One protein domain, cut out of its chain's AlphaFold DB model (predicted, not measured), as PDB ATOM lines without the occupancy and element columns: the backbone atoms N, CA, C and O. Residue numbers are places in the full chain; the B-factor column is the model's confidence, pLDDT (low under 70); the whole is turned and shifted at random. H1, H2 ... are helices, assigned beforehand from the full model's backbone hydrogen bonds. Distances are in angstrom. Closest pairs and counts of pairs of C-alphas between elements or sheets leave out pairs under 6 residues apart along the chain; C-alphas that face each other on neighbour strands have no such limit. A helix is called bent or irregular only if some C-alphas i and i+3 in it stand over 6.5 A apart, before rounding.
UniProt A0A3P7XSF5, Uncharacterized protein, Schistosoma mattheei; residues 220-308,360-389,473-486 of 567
ATOM      1  N   SER A 220      13.629  36.553   5.846       61.25
ATOM      2  CA  SER A 220      13.092  37.594   6.723       61.25
ATOM      3  C   SER A 220      12.087  36.932   7.658       61.25
ATOM      4  O   SER A 220      11.236  36.183   7.184       61.25
ATOM      5  N   ASN A 221      12.186  37.182   8.968       73.19
ATOM      6  CA  ASN A 221      11.295  36.562   9.953       73.19
ATOM      7  C   ASN A 221       9.829  36.782   9.555       73.19
ATOM      8  O   ASN A 221       9.399  37.929   9.386       73.19
ATOM      9  N   GLU A 222       9.067  35.695   9.426       81.56
ATOM     10  CA  GLU A 222       7.633  35.762   9.141       81.56
ATOM     11  C   GLU A 222       6.909  36.597  10.206       81.56
ATOM     12  O   GLU A 222       7.402  36.792  11.323       81.56
ATOM     13  N   LEU A 223       5.771  37.184   9.842       84.00
ATOM     14  CA  LEU A 223       5.016  38.040  10.750       84.00
ATOM     15  C   LEU A 223       4.252  37.197  11.784       84.00
ATOM     16  O   LEU A 223       3.410  36.386  11.410       84.00
ATOM     17  N   THR A 224       4.517  37.404  13.075       86.44
ATOM     18  CA  THR A 224       3.854  36.662  14.167       86.44
ATOM     19  C   THR A 224       2.525  37.304  14.596       86.44
ATOM     20  O   THR A 224       2.296  38.496  14.376       86.44
ATOM     21  N   GLN A 225       1.627  36.546  15.242       83.69
ATOM     22  CA  GLN A 225       0.323  37.067  15.690       83.69
ATOM     23  C   GLN A 225       0.441  38.206  16.720       83.69
ATOM     24  O   GLN A 225      -0.372  39.137  16.707       83.69
ATOM     25  N   SER A 226       1.451  38.174  17.592       86.12
ATOM     26  CA  SER A 226       1.726  39.255  18.547       86.12
ATOM     27  C   SER A 226       2.143  40.547  17.838       86.12
ATOM     28  O   SER A 226       1.663  41.622  18.191       86.12
ATOM     29  N   GLU A 227       2.945  40.452  16.776       88.44
ATOM     30  CA  GLU A 227       3.307  41.601  15.943       88.44
ATOM     31  C   GLU A 227       2.117  42.128  15.133       88.44
ATOM     32  O   GLU A 227       1.931  43.339  15.077       88.44
ATOM     33  N   ILE A 228       1.260  41.261  14.568       87.44
ATOM     34  CA  ILE A 228       0.006  41.699  13.915       87.44
ATOM     35  C   ILE A 228      -0.837  42.520  14.898       87.44
ATOM     36  O   ILE A 228      -1.303  43.604  14.551       87.44
ATOM     37  N   SER A 229      -0.975  42.028  16.132       87.62
ATOM     38  CA  SER A 229      -1.753  42.671  17.201       87.62
ATOM     39  C   SER A 229      -1.124  43.972  17.720       87.62
ATOM     40  O   SER A 229      -1.823  44.802  18.289       87.62
ATOM     41  N   SER A 230       0.185  44.161  17.516       91.00
ATOM     42  CA  SER A 230       0.907  45.399  17.833       91.00
ATOM     43  C   SER A 230       0.914  46.408  16.677       91.00
ATOM     44  O   SER A 230       1.102  47.598  16.920       91.00
ATOM     45  N   LEU A 231       0.762  45.955  15.428       88.81
ATOM     46  CA  LEU A 231       0.810  46.789  14.220       88.81
ATOM     47  C   LEU A 231      -0.578  47.231  13.735       88.81
ATOM     48  O   LEU A 231      -0.686  48.247  13.041       88.81
ATOM     49  N   PHE A 232      -1.636  46.493  14.084       91.88
ATOM     50  CA  PHE A 232      -3.016  46.778  13.695       91.88
ATOM     51  C   PHE A 232      -3.969  46.597  14.875       91.88
ATOM     52  O   PHE A 232      -4.060  45.520  15.464       91.88
ATOM     53  N   ASN A 233      -4.757  47.632  15.159       92.31
ATOM     54  CA  ASN A 233      -5.861  47.521  16.107       92.31
ATOM     55  C   ASN A 233      -6.945  46.574  15.564       92.31
ATOM     56  O   ASN A 233      -7.118  46.443  14.351       92.31
ATOM     57  N   ALA A 234      -7.763  45.985  16.443       89.81
ATOM     58  CA  ALA A 234      -8.903  45.158  16.022       89.81
ATOM     59  C   ALA A 234      -9.846  45.903  15.047       89.81
ATOM     60  O   ALA A 234     -10.346  45.313  14.089       89.81
ATOM     61  N   MET A 235     -10.010  47.217  15.246       91.88
ATOM     62  CA  MET A 235     -10.761  48.097  14.346       91.88
ATOM     63  C   MET A 235     -10.067  48.314  12.993       91.88
ATOM     64  O   MET A 235     -10.759  48.389  11.984       91.88
ATOM     65  N   ASP A 236      -8.732  48.360  12.933       93.44
ATOM     66  CA  ASP A 236      -7.987  48.471  11.667       93.44
ATOM     67  C   ASP A 236      -8.162  47.204  10.823       93.44
ATOM     68  O   ASP A 236      -8.452  47.281   9.629       93.44
ATOM     69  N   LEU A 237      -8.071  46.027  11.452       92.62
ATOM     70  CA  LEU A 237      -8.319  44.746  10.783       92.62
ATOM     71  C   LEU A 237      -9.768  44.637  10.277       92.62
ATOM     72  O   LEU A 237      -9.999  44.120   9.186       92.62
ATOM     73  N   GLU A 238     -10.747  45.149  11.023       91.94
ATOM     74  CA  GLU A 238     -12.149  45.166  10.591       91.94
ATOM     75  C   GLU A 238     -12.419  46.187   9.468       91.94
ATOM     76  O   GLU A 238     -13.123  45.863   8.510       91.94
ATOM     77  N   ARG A 239     -11.803  47.380   9.507       94.12
ATOM     78  CA  ARG A 239     -11.820  48.356   8.396       94.12
ATOM     79  C   ARG A 239     -11.279  47.726   7.109       94.12
ATOM     80  O   ARG A 239     -11.933  47.787   6.069       94.12
ATOM     81  N   LEU A 240     -10.139  47.037   7.203       93.06
ATOM     82  CA  LEU A 240      -9.535  46.288   6.100       93.06
ATOM     83  C   LEU A 240     -10.464  45.181   5.573       93.06
ATOM     84  O   LEU A 240     -10.708  45.111   4.366       93.06
ATOM     85  N   ARG A 241     -11.049  44.354   6.452       92.81
ATOM     86  CA  ARG A 241     -12.004  43.304   6.048       92.81
ATOM     87  C   ARG A 241     -13.235  43.873   5.340       92.81
ATOM     88  O   ARG A 241     -13.667  43.282   4.350       92.81
ATOM     89  N   ARG A 242     -13.768  45.019   5.777       92.31
ATOM     90  CA  ARG A 242     -14.882  45.710   5.098       92.31
ATOM     91  C   ARG A 242     -14.484  46.241   3.724       92.31
ATOM     92  O   ARG A 242     -15.207  45.985   2.765       92.31
ATOM     93  N   TYR A 243     -13.313  46.870   3.600       92.81
ATOM     94  CA  TYR A 243     -12.776  47.296   2.303       92.81
ATOM     95  C   TYR A 243     -12.611  46.110   1.336       92.81
ATOM     96  O   TYR A 243     -13.071  46.180   0.203       92.81
ATOM     97  N   SER A 244     -12.092  44.959   1.790       90.75
ATOM     98  CA  SER A 244     -11.962  43.744   0.953       90.75
ATOM     99  C   SER A 244     -13.286  43.077   0.541       90.75
ATOM    100  O   SER A 244     -13.291  42.188  -0.312       90.75
ATOM    101  N   ARG A 245     -14.403  43.511   1.140       90.75
ATOM    102  CA  ARG A 245     -15.785  43.142   0.793       90.75
ATOM    103  C   ARG A 245     -16.509  44.250   0.012       90.75
ATOM    104  O   ARG A 245     -17.698  44.116  -0.240       90.75
ATOM    105  N   SER A 246     -15.806  45.324  -0.364       88.25
ATOM    106  CA  SER A 246     -16.346  46.515  -1.039       88.25
ATOM    107  C   SER A 246     -17.416  47.275  -0.231       88.25
ATOM    108  O   SER A 246     -18.256  47.961  -0.799       88.25
ATOM    109  N   LEU A 247     -17.388  47.163   1.105       88.56
ATOM    110  CA  LEU A 247     -18.359  47.793   2.020       88.56
ATOM    111  C   LEU A 247     -17.915  49.171   2.546       88.56
ATOM    112  O   LEU A 247     -18.617  49.774   3.354       88.56
ATOM    113  N   VAL A 248     -16.705  49.608   2.193       89.56
ATOM    114  CA  VAL A 248     -16.007  50.787   2.729       89.56
ATOM    115  C   VAL A 248     -15.105  51.348   1.628       89.56
ATOM    116  O   VAL A 248     -14.472  50.571   0.913       89.56
ATOM    117  N   ASP A 249     -15.012  52.674   1.520       88.31
ATOM    118  CA  ASP A 249     -14.170  53.356   0.530       88.31
ATOM    119  C   ASP A 249     -12.672  53.314   0.846       88.31
ATOM    120  O   ASP A 249     -12.247  53.249   2.001       88.31
ATOM    121  N   PHE A 250     -11.850  53.460  -0.198       87.94
ATOM    122  CA  PHE A 250     -10.389  53.495  -0.084       87.94
ATOM    123  C   PHE A 250      -9.876  54.547   0.922       87.94
ATOM    124  O   PHE A 250      -8.954  54.269   1.690       87.94
ATOM    125  N   HIS A 251     -10.493  55.731   0.975       89.88
ATOM    126  CA  HIS A 251     -10.090  56.805   1.890       89.88
ATOM    127  C   HIS A 251     -10.100  56.373   3.368       89.88
ATOM    128  O   HIS A 251      -9.280  56.852   4.147       89.88
ATOM    129  N   LEU A 252     -10.960  55.417   3.737       90.06
ATOM    130  CA  LEU A 252     -11.097  54.883   5.094       90.06
ATOM    131  C   LEU A 252     -10.133  53.724   5.417       90.06
ATOM    132  O   LEU A 252     -10.227  53.152   6.507       90.06
ATOM    133  N   VAL A 253      -9.199  53.385   4.516       92.38
ATOM    134  CA  VAL A 253      -8.092  52.428   4.749       92.38
ATOM    135  C   VAL A 253      -6.714  52.925   4.276       92.38
ATOM    136  O   VAL A 253      -5.723  52.206   4.409       92.38
ATOM    137  N   ASN A 254      -6.616  54.139   3.727       91.50
ATOM    138  CA  ASN A 254      -5.372  54.695   3.178       91.50
ATOM    139  C   ASN A 254      -4.244  54.816   4.231       91.50
ATOM    140  O   ASN A 254      -3.091  54.503   3.955       91.50
ATOM    141  N   ASP A 255      -4.585  55.163   5.473       93.69
ATOM    142  CA  ASP A 255      -3.702  55.193   6.655       93.69
ATOM    143  C   ASP A 255      -3.110  53.824   7.048       93.69
ATOM    144  O   ASP A 255      -2.130  53.744   7.795       93.69
ATOM    145  N   LEU A 256      -3.701  52.734   6.556       94.12
ATOM    146  CA  LEU A 256      -3.254  51.362   6.807       94.12
ATOM    147  C   LEU A 256      -2.303  50.867   5.706       94.12
ATOM    148  O   LEU A 256      -1.518  49.942   5.932       94.12
ATOM    149  N   LEU A 257      -2.330  51.498   4.528       93.38
ATOM    150  CA  LEU A 257      -1.575  51.067   3.354       93.38
ATOM    151  C   LEU A 257      -0.044  51.149   3.532       93.38
ATOM    152  O   LEU A 257       0.618  50.188   3.130       93.38
ATOM    153  N   PRO A 258       0.548  52.176   4.183       94.25
ATOM    154  CA  PRO A 258       1.983  52.188   4.464       94.25
ATOM    155  C   PRO A 258       2.435  51.041   5.368       94.25
ATOM    156  O   PRO A 258       3.466  50.424   5.101       94.25
ATOM    157  N   ARG A 259       1.638  50.678   6.387       93.44
ATOM    158  CA  ARG A 259       1.923  49.520   7.255       93.44
ATOM    159  C   ARG A 259       1.943  48.221   6.439       93.44
ATOM    160  O   ARG A 259       2.901  47.456   6.534       93.44
ATOM    161  N   LEU A 260       0.942  47.998   5.581       93.50
ATOM    162  CA  LEU A 260       0.889  46.823   4.696       93.50
ATOM    163  C   LEU A 260       2.070  46.781   3.706       93.50
ATOM    164  O   LEU A 260       2.697  45.733   3.543       93.50
ATOM    165  N   ALA A 261       2.413  47.918   3.093       94.19
ATOM    166  CA  ALA A 261       3.527  48.030   2.153       94.19
ATOM    167  C   ALA A 261       4.884  47.755   2.819       94.19
ATOM    168  O   ALA A 261       5.690  46.999   2.277       94.19
ATOM    169  N   GLN A 262       5.132  48.308   4.010       92.38
ATOM    170  CA  GLN A 262       6.356  48.049   4.773       92.38
ATOM    171  C   GLN A 262       6.517  46.558   5.087       92.38
ATOM    172  O   GLN A 262       7.566  45.989   4.796       92.38
ATOM    173  N   ILE A 263       5.474  45.907   5.614       91.00
ATOM    174  CA  ILE A 263       5.485  44.468   5.928       91.00
ATOM    175  C   ILE A 263       5.759  43.631   4.663       91.00
ATOM    176  O   ILE A 263       6.535  42.670   4.706       91.00
ATOM    177  N   TYR A 264       5.157  44.007   3.529       91.38
ATOM    178  CA  TYR A 264       5.341  43.327   2.248       91.38
ATOM    179  C   TYR A 264       6.768  43.444   1.706       91.38
ATOM    180  O   TYR A 264       7.398  42.430   1.410       91.38
ATOM    181  N   PHE A 265       7.311  44.661   1.615       90.25
ATOM    182  CA  PHE A 265       8.653  44.886   1.071       90.25
ATOM    183  C   PHE A 265       9.778  44.482   2.039       90.25
ATOM    184  O   PHE A 265      10.877  44.165   1.589       90.25
ATOM    185  N   GLN A 266       9.489  44.363   3.342       88.38
ATOM    186  CA  GLN A 266      10.318  43.634   4.316       88.38
ATOM    187  C   GLN A 266      10.168  42.100   4.221       88.38
ATOM    188  O   GLN A 266      10.726  41.384   5.048       88.38
ATOM    189  N   ARG A 267       9.429  41.582   3.227       85.56
ATOM    190  CA  ARG A 267       9.316  40.153   2.871       85.56
ATOM    191  C   ARG A 267       8.722  39.268   3.978       85.56
ATOM    192  O   ARG A 267       8.923  38.060   3.979       85.56
ATOM    193  N   ARG A 268       7.934  39.852   4.890       85.69
ATOM    194  CA  ARG A 268       7.369  39.163   6.072       85.69
ATOM    195  C   ARG A 268       6.060  38.402   5.815       85.69
ATOM    196  O   ARG A 268       5.510  37.800   6.734       85.69
ATOM    197  N   LEU A 269       5.548  38.451   4.582       84.31
ATOM    198  CA  LEU A 269       4.308  37.802   4.135       84.31
ATOM    199  C   LEU A 269       4.578  36.912   2.901       84.31
ATOM    200  O   LEU A 269       4.178  37.275   1.792       84.31
ATOM    201  N   PRO A 270       5.238  35.746   3.056       76.12
ATOM    202  CA  PRO A 270       5.649  34.892   1.930       76.12
ATOM    203  C   PRO A 270       4.478  34.334   1.102       76.12
ATOM    204  O   PRO A 270       4.653  33.962  -0.060       76.12
ATOM    205  N   ASN A 271       3.269  34.308   1.671       80.94
ATOM    206  CA  ASN A 271       2.056  33.857   0.986       80.94
ATOM    207  C   ASN A 271       1.484  34.889  -0.005       80.94
ATOM    208  O   ASN A 271       0.698  34.519  -0.876       80.94
ATOM    209  N   VAL A 272       1.853  36.173   0.103       84.94
ATOM    210  CA  VAL A 272       1.282  37.242  -0.733       84.94
ATOM    211  C   VAL A 272       2.047  37.346  -2.052       84.94
ATOM    212  O   VAL A 272       3.182  37.820  -2.100       84.94
ATOM    213  N   ARG A 273       1.408  36.939  -3.153       85.19
ATOM    214  CA  ARG A 273       1.967  37.038  -4.510       85.19
ATOM    215  C   ARG A 273       1.264  38.143  -5.294       85.19
ATOM    216  O   ARG A 273       0.136  37.965  -5.737       85.19
ATOM    217  N   LEU A 274       1.949  39.273  -5.464       87.75
ATOM    218  CA  LEU A 274       1.504  40.403  -6.283       87.75
ATOM    219  C   LEU A 274       2.274  40.417  -7.610       87.75
ATOM    220  O   LEU A 274       3.481  40.195  -7.621       87.75
ATOM    221  N   ASN A 275       1.604  40.745  -8.712       88.81
ATOM    222  CA  ASN A 275       2.239  41.044 -10.003       88.81
ATOM    223  C   ASN A 275       3.080  42.338  -9.888       88.81
ATOM    224  O   ASN A 275       2.683  43.244  -9.156       88.81
ATOM    225  N   LYS A 276       4.193  42.497 -10.620       85.69
ATOM    226  CA  LYS A 276       4.988  43.748 -10.641       85.69
ATOM    227  C   LYS A 276       4.153  45.028 -10.748       85.69
ATOM    228  O   LYS A 276       4.438  45.973 -10.024       85.69
ATOM    229  N   THR A 277       3.101  45.077 -11.573       88.69
ATOM    230  CA  THR A 277       2.231  46.272 -11.669       88.69
ATOM    231  C   THR A 277       1.552  46.599 -10.332       88.69
ATOM    232  O   THR A 277       1.477  47.759  -9.936       88.69
ATOM    233  N   GLN A 278       1.114  45.573  -9.600       91.12
ATOM    234  CA  GLN A 278       0.552  45.706  -8.256       91.12
ATOM    235  C   GLN A 278       1.627  46.096  -7.228       91.12
ATOM    236  O   GLN A 278       1.382  46.961  -6.391       91.12
ATOM    237  N   GLN A 279       2.833  45.527  -7.323       92.00
ATOM    238  CA  GLN A 279       3.968  45.915  -6.478       92.00
ATOM    239  C   GLN A 279       4.347  47.395  -6.689       92.00
ATOM    240  O   GLN A 279       4.561  48.109  -5.716       92.00
ATOM    241  N   VAL A 280       4.359  47.894  -7.932       92.50
ATOM    242  CA  VAL A 280       4.596  49.321  -8.234       92.50
ATOM    243  C   VAL A 280       3.513  50.210  -7.620       92.50
ATOM    244  O   VAL A 280       3.849  51.221  -7.014       92.50
ATOM    245  N   ILE A 281       2.230  49.837  -7.716       93.50
ATOM    246  CA  ILE A 281       1.130  50.598  -7.091       93.50
ATOM    247  C   ILE A 281       1.294  50.639  -5.563       93.50
ATOM    248  O   ILE A 281       1.243  51.719  -4.971       93.50
ATOM    249  N   LEU A 282       1.565  49.492  -4.930       94.81
ATOM    250  CA  LEU A 282       1.792  49.393  -3.484       94.81
ATOM    251  C   LEU A 282       3.021  50.198  -3.028       94.81
ATOM    252  O   LEU A 282       2.989  50.805  -1.960       94.81
ATOM    253  N   LEU A 283       4.082  50.248  -3.838       94.88
ATOM    254  CA  LEU A 283       5.272  51.059  -3.574       94.88
ATOM    255  C   LEU A 283       4.977  52.558  -3.710       94.88
ATOM    256  O   LEU A 283       5.301  53.326  -2.807       94.88
ATOM    257  N   CYS A 284       4.330  52.982  -4.796       94.81
ATOM    258  CA  CYS A 284       4.009  54.389  -5.023       94.81
ATOM    259  C   CYS A 284       3.064  54.953  -3.950       94.81
ATOM    260  O   CYS A 284       3.317  56.029  -3.412       94.81
ATOM    261  N   MET A 285       1.987  54.234  -3.621       93.81
ATOM    262  CA  MET A 285       1.005  54.692  -2.634       93.81
ATOM    263  C   MET A 285       1.501  54.471  -1.201       93.81
ATOM    264  O   MET A 285       1.494  55.396  -0.396       93.81
ATOM    265  N   GLY A 286       1.966  53.259  -0.886       94.25
ATOM    266  CA  GLY A 286       2.309  52.857   0.478       94.25
ATOM    267  C   GLY A 286       3.710  53.253   0.948       94.25
ATOM    268  O   GLY A 286       3.883  53.454   2.142       94.25
ATOM    269  N   LEU A 287       4.706  53.385   0.060       95.00
ATOM    270  CA  LEU A 287       6.071  53.784   0.454       95.00
ATOM    271  C   LEU A 287       6.461  55.192  -0.012       95.00
ATOM    272  O   LEU A 287       7.145  55.892   0.723       95.00
ATOM    273  N   GLN A 288       6.049  55.636  -1.204       95.38
ATOM    274  CA  GLN A 288       6.354  56.995  -1.693       95.38
ATOM    275  C   GLN A 288       5.275  58.031  -1.329       95.38
ATOM    276  O   GLN A 288       5.462  59.224  -1.566       95.38
ATOM    277  N   HIS A 289       4.140  57.598  -0.769       94.19
ATOM    278  CA  HIS A 289       2.994  58.453  -0.438       94.19
ATOM    279  C   HIS A 289       2.568  59.352  -1.621       94.19
ATOM    280  O   HIS A 289       2.356  60.560  -1.469       94.19
ATOM    281  N   LYS A 290       2.504  58.775  -2.828       93.69
ATOM    282  CA  LYS A 290       1.983  59.427  -4.039       93.69
ATOM    283  C   LYS A 290       0.463  59.308  -4.108       93.69
ATOM    284  O   LYS A 290      -0.102  58.293  -3.699       93.69
ATOM    285  N   THR A 291      -0.193  60.322  -4.666       92.44
ATOM    286  CA  THR A 291      -1.646  60.297  -4.896       92.44
ATOM    287  C   THR A 291      -2.010  59.447  -6.122       92.44
ATOM    288  O   THR A 291      -1.157  59.137  -6.959       92.44
ATOM    289  N   VAL A 292      -3.285  59.073  -6.261       91.00
ATOM    290  CA  VAL A 292      -3.756  58.239  -7.385       91.00
ATOM    291  C   VAL A 292      -3.589  58.975  -8.724       91.00
ATOM    292  O   VAL A 292      -3.296  58.357  -9.745       91.00
ATOM    293  N   GLU A 293      -3.679  60.304  -8.718       90.44
ATOM    294  CA  GLU A 293      -3.509  61.193  -9.874       90.44
ATOM    295  C   GLU A 293      -2.035  61.280 -10.294       90.44
ATOM    296  O   GLU A 293      -1.725  61.231 -11.485       90.44
ATOM    297  N   GLN A 294      -1.114  61.350  -9.324       91.19
ATOM    298  CA  GLN A 294       0.332  61.304  -9.575       91.19
ATOM    299  C   GLN A 294       0.742  59.962 -10.196       91.19
ATOM    300  O   GLN A 294       1.486  59.924 -11.172       91.19
ATOM    301  N   ILE A 295       0.191  58.855  -9.696       90.94
ATOM    302  CA  ILE A 295       0.457  57.521 -10.252       90.94
ATOM    303  C   ILE A 295      -0.212  57.368 -11.622       90.94
ATOM    304  O   ILE A 295       0.401  56.830 -12.540       90.94
ATOM    305  N   SER A 296      -1.424  57.901 -11.810       89.50
ATOM    306  CA  SER A 296      -2.088  57.950 -13.116       89.50
ATOM    307  C   SER A 296      -1.278  58.744 -14.142       89.50
ATOM    308  O   SER A 296      -1.273  58.359 -15.312       89.50
ATOM    309  N   SER A 297      -0.614  59.840 -13.761       88.19
ATOM    310  CA  SER A 297       0.209  60.625 -14.691       88.19
ATOM    311  C   SER A 297       1.546  59.939 -14.988       88.19
ATOM    312  O   SER A 297       1.921  59.858 -16.157       88.19
ATOM    313  N   GLU A 298       2.201  59.325 -13.994       86.75
ATOM    314  CA  GLU A 298       3.359  58.443 -14.211       86.75
ATOM    315  C   GLU A 298       3.013  57.278 -15.150       86.75
ATOM    316  O   GLU A 298       3.727  57.047 -16.124       86.75
ATOM    317  N   PHE A 299       1.899  56.578 -14.925       86.38
ATOM    318  CA  PHE A 299       1.473  55.453 -15.764       86.38
ATOM    319  C   PHE A 299       1.098  55.922 -17.177       86.38
ATOM    320  O   PHE A 299       1.514  55.295 -18.146       86.38
ATOM    321  N   SER A 300       0.423  57.068 -17.324       85.62
ATOM    322  CA  SER A 300       0.138  57.656 -18.646       85.62
ATOM    323  C   SER A 300       1.416  58.036 -19.405       85.62
ATOM    324  O   SER A 300       1.495  57.848 -20.616       85.62
ATOM    325  N   ARG A 301       2.440  58.531 -18.696       82.12
ATOM    326  CA  ARG A 301       3.759  58.892 -19.245       82.12
ATOM    327  C   ARG A 301       4.615  57.670 -19.614       82.12
ATOM    328  O   ARG A 301       5.482  57.789 -20.474       82.12
ATOM    329  N   LEU A 302       4.407  56.532 -18.946       77.62
ATOM    330  CA  LEU A 302       5.236  55.321 -19.061       77.62
ATOM    331  C   LEU A 302       4.603  54.184 -19.882       77.62
ATOM    332  O   LEU A 302       5.336  53.336 -20.372       77.62
ATOM    333  N   LEU A 303       3.275  54.135 -20.005       75.75
ATOM    334  CA  LEU A 303       2.522  53.080 -20.708       75.75
ATOM    335  C   LEU A 303       1.561  53.641 -21.772       75.75
ATOM    336  O   LEU A 303       0.927  52.876 -22.499       75.75
ATOM    337  N   GLY A 304       1.438  54.968 -21.861       71.31
ATOM    338  CA  GLY A 304       0.466  55.647 -22.708       71.31
ATOM    339  C   GLY A 304      -0.930  55.758 -22.084       71.31
ATOM    340  O   GLY A 304      -1.205  55.323 -20.964       71.31
ATOM    341  N   ASP A 305      -1.832  56.381 -22.834       62.16
ATOM    342  CA  ASP A 305      -3.235  56.558 -22.460       62.16
ATOM    343  C   ASP A 305      -4.021  55.245 -22.643       62.16
ATOM    344  O   ASP A 305      -4.167  54.748 -23.759       62.16
ATOM    345  N   SER A 306      -4.575  54.717 -21.545       56.06
ATOM    346  CA  SER A 306      -5.410  53.502 -21.489       56.06
ATOM    347  C   SER A 306      -6.629  53.522 -22.442       56.06
ATOM    348  O   SER A 306      -7.181  52.473 -22.805       56.06
ATOM    349  N   THR A 307      -7.061  54.710 -22.879       47.53
ATOM    350  CA  THR A 307      -8.172  54.872 -23.825       47.53
ATOM    351  C   THR A 307      -7.762  54.697 -25.290       47.53
ATOM    352  O   THR A 307      -8.609  54.310 -26.097       47.53
ATOM    353  N   ARG A 308      -6.489  54.914 -25.655       41.56
ATOM    354  CA  ARG A 308      -6.038  54.888 -27.057       41.56
ATOM    355  C   ARG A 308      -5.604  53.486 -27.502       41.56
ATOM    356  O   ARG A 308      -4.666  52.935 -26.925       41.56
ATOM    357  N   GLY A 360      -8.899  56.664 -17.145       76.12
ATOM    358  CA  GLY A 360      -8.974  55.192 -17.095       76.12
ATOM    359  C   GLY A 360      -7.951  54.548 -16.145       76.12
ATOM    360  O   GLY A 360      -8.242  53.542 -15.497       76.12
ATOM    361  N   TRP A 361      -6.783  55.180 -15.990       83.56
ATOM    362  CA  TRP A 361      -5.751  54.742 -15.056       83.56
ATOM    363  C   TRP A 361      -6.149  54.884 -13.576       83.56
ATOM    364  O   TRP A 361      -5.833  53.960 -12.833       83.56
ATOM    365  N   THR A 362      -6.868  55.923 -13.115       85.62
ATOM    366  CA  THR A 362      -7.238  56.009 -11.679       85.62
ATOM    367  C   THR A 362      -8.181  54.878 -11.274       85.62
ATOM    368  O   THR A 362      -7.951  54.222 -10.257       85.62
ATOM    369  N   LYS A 363      -9.180  54.564 -12.113       83.50
ATOM    370  CA  LYS A 363     -10.084  53.417 -11.908       83.50
ATOM    371  C   LYS A 363      -9.315  52.091 -11.881       83.50
ATOM    372  O   LYS A 363      -9.546  51.264 -11.003       83.50
ATOM    373  N   CYS A 364      -8.367  51.907 -12.803       85.44
ATOM    374  CA  CYS A 364      -7.515  50.717 -12.854       85.44
ATOM    375  C   CYS A 364      -6.629  50.581 -11.600       85.44
ATOM    376  O   CYS A 364      -6.555  49.500 -11.016       85.44
ATOM    377  N   ILE A 365      -6.010  51.675 -11.141       88.81
ATOM    378  CA  ILE A 365      -5.168  51.704  -9.936       88.81
ATOM    379  C   ILE A 365      -5.987  51.338  -8.692       88.81
ATOM    380  O   ILE A 365      -5.569  50.463  -7.935       88.81
ATOM    381  N   LEU A 366      -7.172  51.931  -8.508       87.50
ATOM    382  CA  LEU A 366      -8.064  51.629  -7.380       87.50
ATOM    383  C   LEU A 366      -8.569  50.174  -7.405       87.50
ATOM    384  O   LEU A 366      -8.570  49.507  -6.370       87.50
ATOM    385  N   GLY A 367      -8.925  49.643  -8.580       87.38
ATOM    386  CA  GLY A 367      -9.320  48.238  -8.737       87.38
ATOM    387  C   GLY A 367      -8.182  47.252  -8.437       87.38
ATOM    388  O   GLY A 367      -8.388  46.240  -7.768       87.38
ATOM    389  N   LEU A 368      -6.952  47.560  -8.863       89.50
ATOM    390  CA  LEU A 368      -5.770  46.763  -8.515       89.50
ATOM    391  C   LEU A 368      -5.424  46.869  -7.022       89.50
ATOM    392  O   LEU A 368      -5.013  45.871  -6.430       89.50
ATOM    393  N   LEU A 369      -5.635  48.033  -6.403       90.12
ATOM    394  CA  LEU A 369      -5.421  48.261  -4.972       90.12
ATOM    395  C   LEU A 369      -6.374  47.442  -4.093       90.12
ATOM    396  O   LEU A 369      -5.934  46.846  -3.109       90.12
ATOM    397  N   PHE A 370      -7.641  47.316  -4.494       89.94
ATOM    398  CA  PHE A 370      -8.596  46.402  -3.862       89.94
ATOM    399  C   PHE A 370      -8.078  44.952  -3.849       89.94
ATOM    400  O   PHE A 370      -8.100  44.292  -2.808       89.94
ATOM    401  N   VAL A 371      -7.534  44.467  -4.975       90.81
ATOM    402  CA  VAL A 371      -6.951  43.114  -5.072       90.81
ATOM    403  C   VAL A 371      -5.710  42.964  -4.181       90.81
ATOM    404  O   VAL A 371      -5.583  41.953  -3.490       90.81
ATOM    405  N   ILE A 372      -4.829  43.971  -4.149       91.88
ATOM    406  CA  ILE A 372      -3.635  43.998  -3.285       91.88
ATOM    407  C   ILE A 372      -4.033  43.847  -1.813       91.88
ATOM    408  O   ILE A 372      -3.582  42.924  -1.132       91.88
ATOM    409  N   VAL A 373      -4.915  44.721  -1.323       92.12
ATOM    410  CA  VAL A 373      -5.338  44.730   0.083       92.12
ATOM    411  C   VAL A 373      -6.066  43.431   0.449       92.12
ATOM    412  O   VAL A 373      -5.811  42.870   1.515       92.12
ATOM    413  N   ARG A 374      -6.897  42.884  -0.452       91.06
ATOM    414  CA  ARG A 374      -7.576  41.591  -0.262       91.06
ATOM    415  C   ARG A 374      -6.598  40.424  -0.072       91.06
ATOM    416  O   ARG A 374      -6.808  39.615   0.832       91.06
ATOM    417  N   GLU A 375      -5.533  40.332  -0.869       91.06
ATOM    418  CA  GLU A 375      -4.524  39.272  -0.704       91.06
ATOM    419  C   GLU A 375      -3.661  39.470   0.557       91.06
ATOM    420  O   GLU A 375      -3.335  38.486   1.225       91.06
ATOM    421  N   HIS A 376      -3.374  40.714   0.971       91.00
ATOM    422  CA  HIS A 376      -2.751  40.969   2.278       91.00
ATOM    423  C   HIS A 376      -3.619  40.474   3.441       91.00
ATOM    424  O   HIS A 376      -3.126  39.731   4.288       91.00
ATOM    425  N   ILE A 377      -4.907  40.832   3.471       92.31
ATOM    426  CA  ILE A 377      -5.839  40.420   4.538       92.31
ATOM    427  C   ILE A 377      -5.957  38.900   4.598       92.31
ATOM    428  O   ILE A 377      -5.850  38.324   5.672       92.31
ATOM    429  N   LYS A 378      -6.095  38.238   3.447       91.00
ATOM    430  CA  LYS A 378      -6.114  36.774   3.329       91.00
ATOM    431  C   LYS A 378      -4.859  36.120   3.925       91.00
ATOM    432  O   LYS A 378      -4.974  35.086   4.576       91.00
ATOM    433  N   SER A 379      -3.678  36.722   3.757       90.19
ATOM    434  CA  SER A 379      -2.451  36.236   4.405       90.19
ATOM    435  C   SER A 379      -2.416  36.525   5.909       90.19
ATOM    436  O   SER A 379      -1.960  35.670   6.665       90.19
ATOM    437  N   LEU A 380      -2.893  37.691   6.357       89.44
ATOM    438  CA  LEU A 380      -2.965  38.042   7.782       89.44
ATOM    439  C   LEU A 380      -3.954  37.133   8.527       89.44
ATOM    440  O   LEU A 380      -3.590  36.524   9.528       89.44
ATOM    441  N   ASP A 381      -5.166  36.951   8.000       88.88
ATOM    442  CA  ASP A 381      -6.176  36.047   8.561       88.88
ATOM    443  C   ASP A 381      -5.725  34.574   8.519       88.88
ATOM    444  O   ASP A 381      -6.096  33.804   9.403       88.88
ATOM    445  N   SER A 382      -4.868  34.178   7.566       88.62
ATOM    446  CA  SER A 382      -4.234  32.850   7.569       88.62
ATOM    447  C   SER A 382      -3.276  32.663   8.752       88.62
ATOM    448  O   SER A 382      -3.325  31.622   9.406       88.62
ATOM    449  N   ILE A 383      -2.440  33.664   9.057       86.31
ATOM    450  CA  ILE A 383      -1.516  33.648  10.207       86.31
ATOM    451  C   ILE A 383      -2.309  33.635  11.528       86.31
ATOM    452  O   ILE A 383      -2.048  32.815  12.409       86.31
ATOM    453  N   LEU A 384      -3.360  34.459  11.622       86.06
ATOM    454  CA  LEU A 384      -4.281  34.504  12.770       86.06
ATOM    455  C   LEU A 384      -5.149  33.237  12.936       86.06
ATOM    456  O   LEU A 384      -5.872  33.101  13.931       86.06
ATOM    457  N   ALA A 385      -5.126  32.320  11.961       82.69
ATOM    458  CA  ALA A 385      -5.859  31.055  11.980       82.69
ATOM    459  C   ALA A 385      -4.963  29.833  12.256       82.69
ATOM    460  O   ALA A 385      -5.467  28.836  12.780       82.69
ATOM    461  N   SER A 386      -3.661  29.883  11.949       73.94
ATOM    462  CA  SER A 386      -2.730  28.778  12.233       73.94
ATOM    463  C   SER A 386      -2.539  28.538  13.733       73.94
ATOM    464  O   SER A 386      -2.650  27.396  14.182       73.94
ATOM    465  N   GLU A 387      -2.356  29.595  14.534       56.78
ATOM    466  CA  GLU A 387      -2.184  29.457  15.991       56.78
ATOM    467  C   GLU A 387      -3.435  28.879  16.674       56.78
ATOM    468  O   GLU A 387      -3.324  28.033  17.563       56.78
ATOM    469  N   ARG A 388      -4.641  29.241  16.203       56.94
ATOM    470  CA  ARG A 388      -5.906  28.699  16.740       56.94
ATOM    471  C   ARG A 388      -6.027  27.188  16.569       56.94
ATOM    472  O   ARG A 388      -6.640  26.544  17.412       56.94
ATOM    473  N   LYS A 389      -5.459  26.616  15.500       51.94
ATOM    474  CA  LYS A 389      -5.435  25.159  15.296       51.94
ATOM    475  C   LYS A 389      -4.449  24.489  16.250       51.94
ATOM    476  O   LYS A 389      -4.822  23.536  16.926       51.94
ATOM    477  N   GLU A 473      10.701  57.445 -23.987       67.12
ATOM    478  CA  GLU A 473      10.717  56.183 -24.735       67.12
ATOM    479  C   GLU A 473      11.623  55.140 -24.063       67.12
ATOM    480  O   GLU A 473      11.228  53.984 -23.872       67.12
ATOM    481  N   ARG A 474      12.813  55.554 -23.595       71.94
ATOM    482  CA  ARG A 474      13.713  54.682 -22.825       71.94
ATOM    483  C   ARG A 474      13.064  54.191 -21.534       71.94
ATOM    484  O   ARG A 474      13.275  53.039 -21.174       71.94
ATOM    485  N   ARG A 475      12.279  55.015 -20.830       67.81
ATOM    486  CA  ARG A 475      11.542  54.588 -19.629       67.81
ATOM    487  C   ARG A 475      10.331  53.717 -19.968       67.81
ATOM    488  O   ARG A 475      10.112  52.735 -19.271       67.81
ATOM    489  N   SER A 476       9.596  54.023 -21.036       67.81
ATOM    490  CA  SER A 476       8.425  53.261 -21.503       67.81
ATOM    491  C   SER A 476       8.781  51.812 -21.854       67.81
ATOM    492  O   SER A 476       8.330  50.868 -21.198       67.81
ATOM    493  N   THR A 477       9.697  51.625 -22.810       69.31
ATOM    494  CA  THR A 477      10.245  50.310 -23.202       69.31
ATOM    495  C   THR A 477      10.769  49.518 -22.000       69.31
ATOM    496  O   THR A 477      10.575  48.305 -21.885       69.31
ATOM    497  N   LEU A 478      11.378  50.227 -21.052       62.72
ATOM    498  CA  LEU A 478      11.912  49.701 -19.808       62.72
ATOM    499  C   LEU A 478      10.824  49.264 -18.812       62.72
ATOM    500  O   LEU A 478      11.081  48.301 -18.085       62.72
ATOM    501  N   VAL A 479       9.638  49.885 -18.774       65.00
ATOM    502  CA  VAL A 479       8.477  49.367 -18.020       65.00
ATOM    503  C   VAL A 479       7.885  48.148 -18.720       65.00
ATOM    504  O   VAL A 479       7.668  47.131 -18.063       65.00
ATOM    505  N   HIS A 480       7.689  48.198 -20.041       60.06
ATOM    506  CA  HIS A 480       7.146  47.067 -20.800       60.06
ATOM    507  C   HIS A 480       7.971  45.786 -20.605       60.06
ATOM    508  O   HIS A 480       7.394  44.745 -20.292       60.06
ATOM    509  N   GLN A 481       9.308  45.882 -20.641       66.75
ATOM    510  CA  GLN A 481      10.207  44.761 -20.338       66.75
ATOM    511  C   GLN A 481       9.969  44.157 -18.938       66.75
ATOM    512  O   GLN A 481      10.066  42.944 -18.775       66.75
ATOM    513  N   LEU A 482       9.646  44.959 -17.911       59.12
ATOM    514  CA  LEU A 482       9.359  44.406 -16.580       59.12
ATOM    515  C   LEU A 482       8.101  43.552 -16.584       59.12
ATOM    516  O   LEU A 482       8.094  42.488 -15.964       59.12
ATOM    517  N   ILE A 483       7.058  44.020 -17.265       57.69
ATOM    518  CA  ILE A 483       5.760  43.351 -17.284       57.69
ATOM    519  C   ILE A 483       5.835  42.077 -18.149       57.69
ATOM    520  O   ILE A 483       5.288  41.051 -17.746       57.69
ATOM    521  N   SER A 484       6.574  42.077 -19.270       49.56
ATOM    522  CA  SER A 484       6.722  40.872 -20.105       49.56
ATOM    523  C   SER A 484       7.705  39.825 -19.549       49.56
ATOM    524  O   SER A 484       7.407  38.635 -19.647       49.56
ATOM    525  N   GLU A 485       8.793  40.213 -18.861       52.38
ATOM    526  CA  GLU A 485       9.769  39.267 -18.270       52.38
ATOM    527  C   GLU A 485       9.200  38.319 -17.189       52.38
ATOM    528  O   GLU A 485       9.877  37.367 -16.793       52.38
ATOM    529  N   GLU A 486       8.003  38.576 -16.652       46.16
ATOM    530  CA  GLU A 486       7.384  37.729 -15.615       46.16
ATOM    531  C   GLU A 486       6.349  36.742 -16.167       46.16
ATOM    532  O   GLU A 486       6.293  35.595 -15.718       46.16
TER     533      GLU A 486
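Overview. This is residues 220 to 308, 360 to 389 and 473 to 486 of the 567 residues of an uncharacterized protein of Schistosoma mattheei (UniProt A0A3P7XSF5). One long helix, H6, runs along the domain, and H5, H4, H2 and H1 pack on successive stretches of it; H3 packs on H4, while H7 packs on H5 and H4 at one end. The printed part has 133 residues, with seven named helices, H1 to H7 in chain order, and no named strand. It is all helix, mostly crossed in packing, and compact, with a radius of gyration of the C-alphas of 15.9 A and spans of 52 by 31 by 21 A.

Along the chain. H6, residues 360 to 389, is 44.3 A long, from C-alpha 360 at (-8.974, 55.192, -17.095) to C-alpha 389 at (-5.435, 25.159, 15.296). H1 is residues 225 to 231, H2 234 to 243, H4 276 to 286 and H5 292 to 303. H3, residues 254 to 265, is 17.2 A long and only just irregular: C-alphas 255 and 258 are 6.8 A apart. H7, residues 473 to 486, is 20.9 A long and ends at (7.384, 37.729, -15.615).

Arrangement. H6 touches H5 with residues 361 to 366 alone, closest C-alphas Trp 361 and Ser 296, 5.2 A. It touches H4 about perpendicular, 88 degrees, closest Leu 368 and Gln 278, 6.4 A. It touches H2, closest Ile 377 and Arg 241, 7.0 A, and only just H1, with 3 pairs of C-alphas within 8 A. H3 touches H4, closest Pro 258 and Gly 286, 4.1 A. H4 and H5 form a hairpin. H7 touches H5, closest Ser 476 and Leu 302, 4.5 A; H6 and H7 are apart. Every O i to N i+4 pair is within hydrogen-bond range in H1, H2, H4 and H5, against 6 of 8 in H3, 23 of 26 in H6 and 8 of 10 in H7.

Size, cuts and confidence. C-alphas 389 and 473, the farthest apart, are 53.2 A apart across one cut; C-alphas 308 and 360 are 10.4 A apart across the other. Of the links printed whole, none is long. Confidence is under 70 at residues 220, 305 to 308, 387 to 389, 473 and 475 to 486.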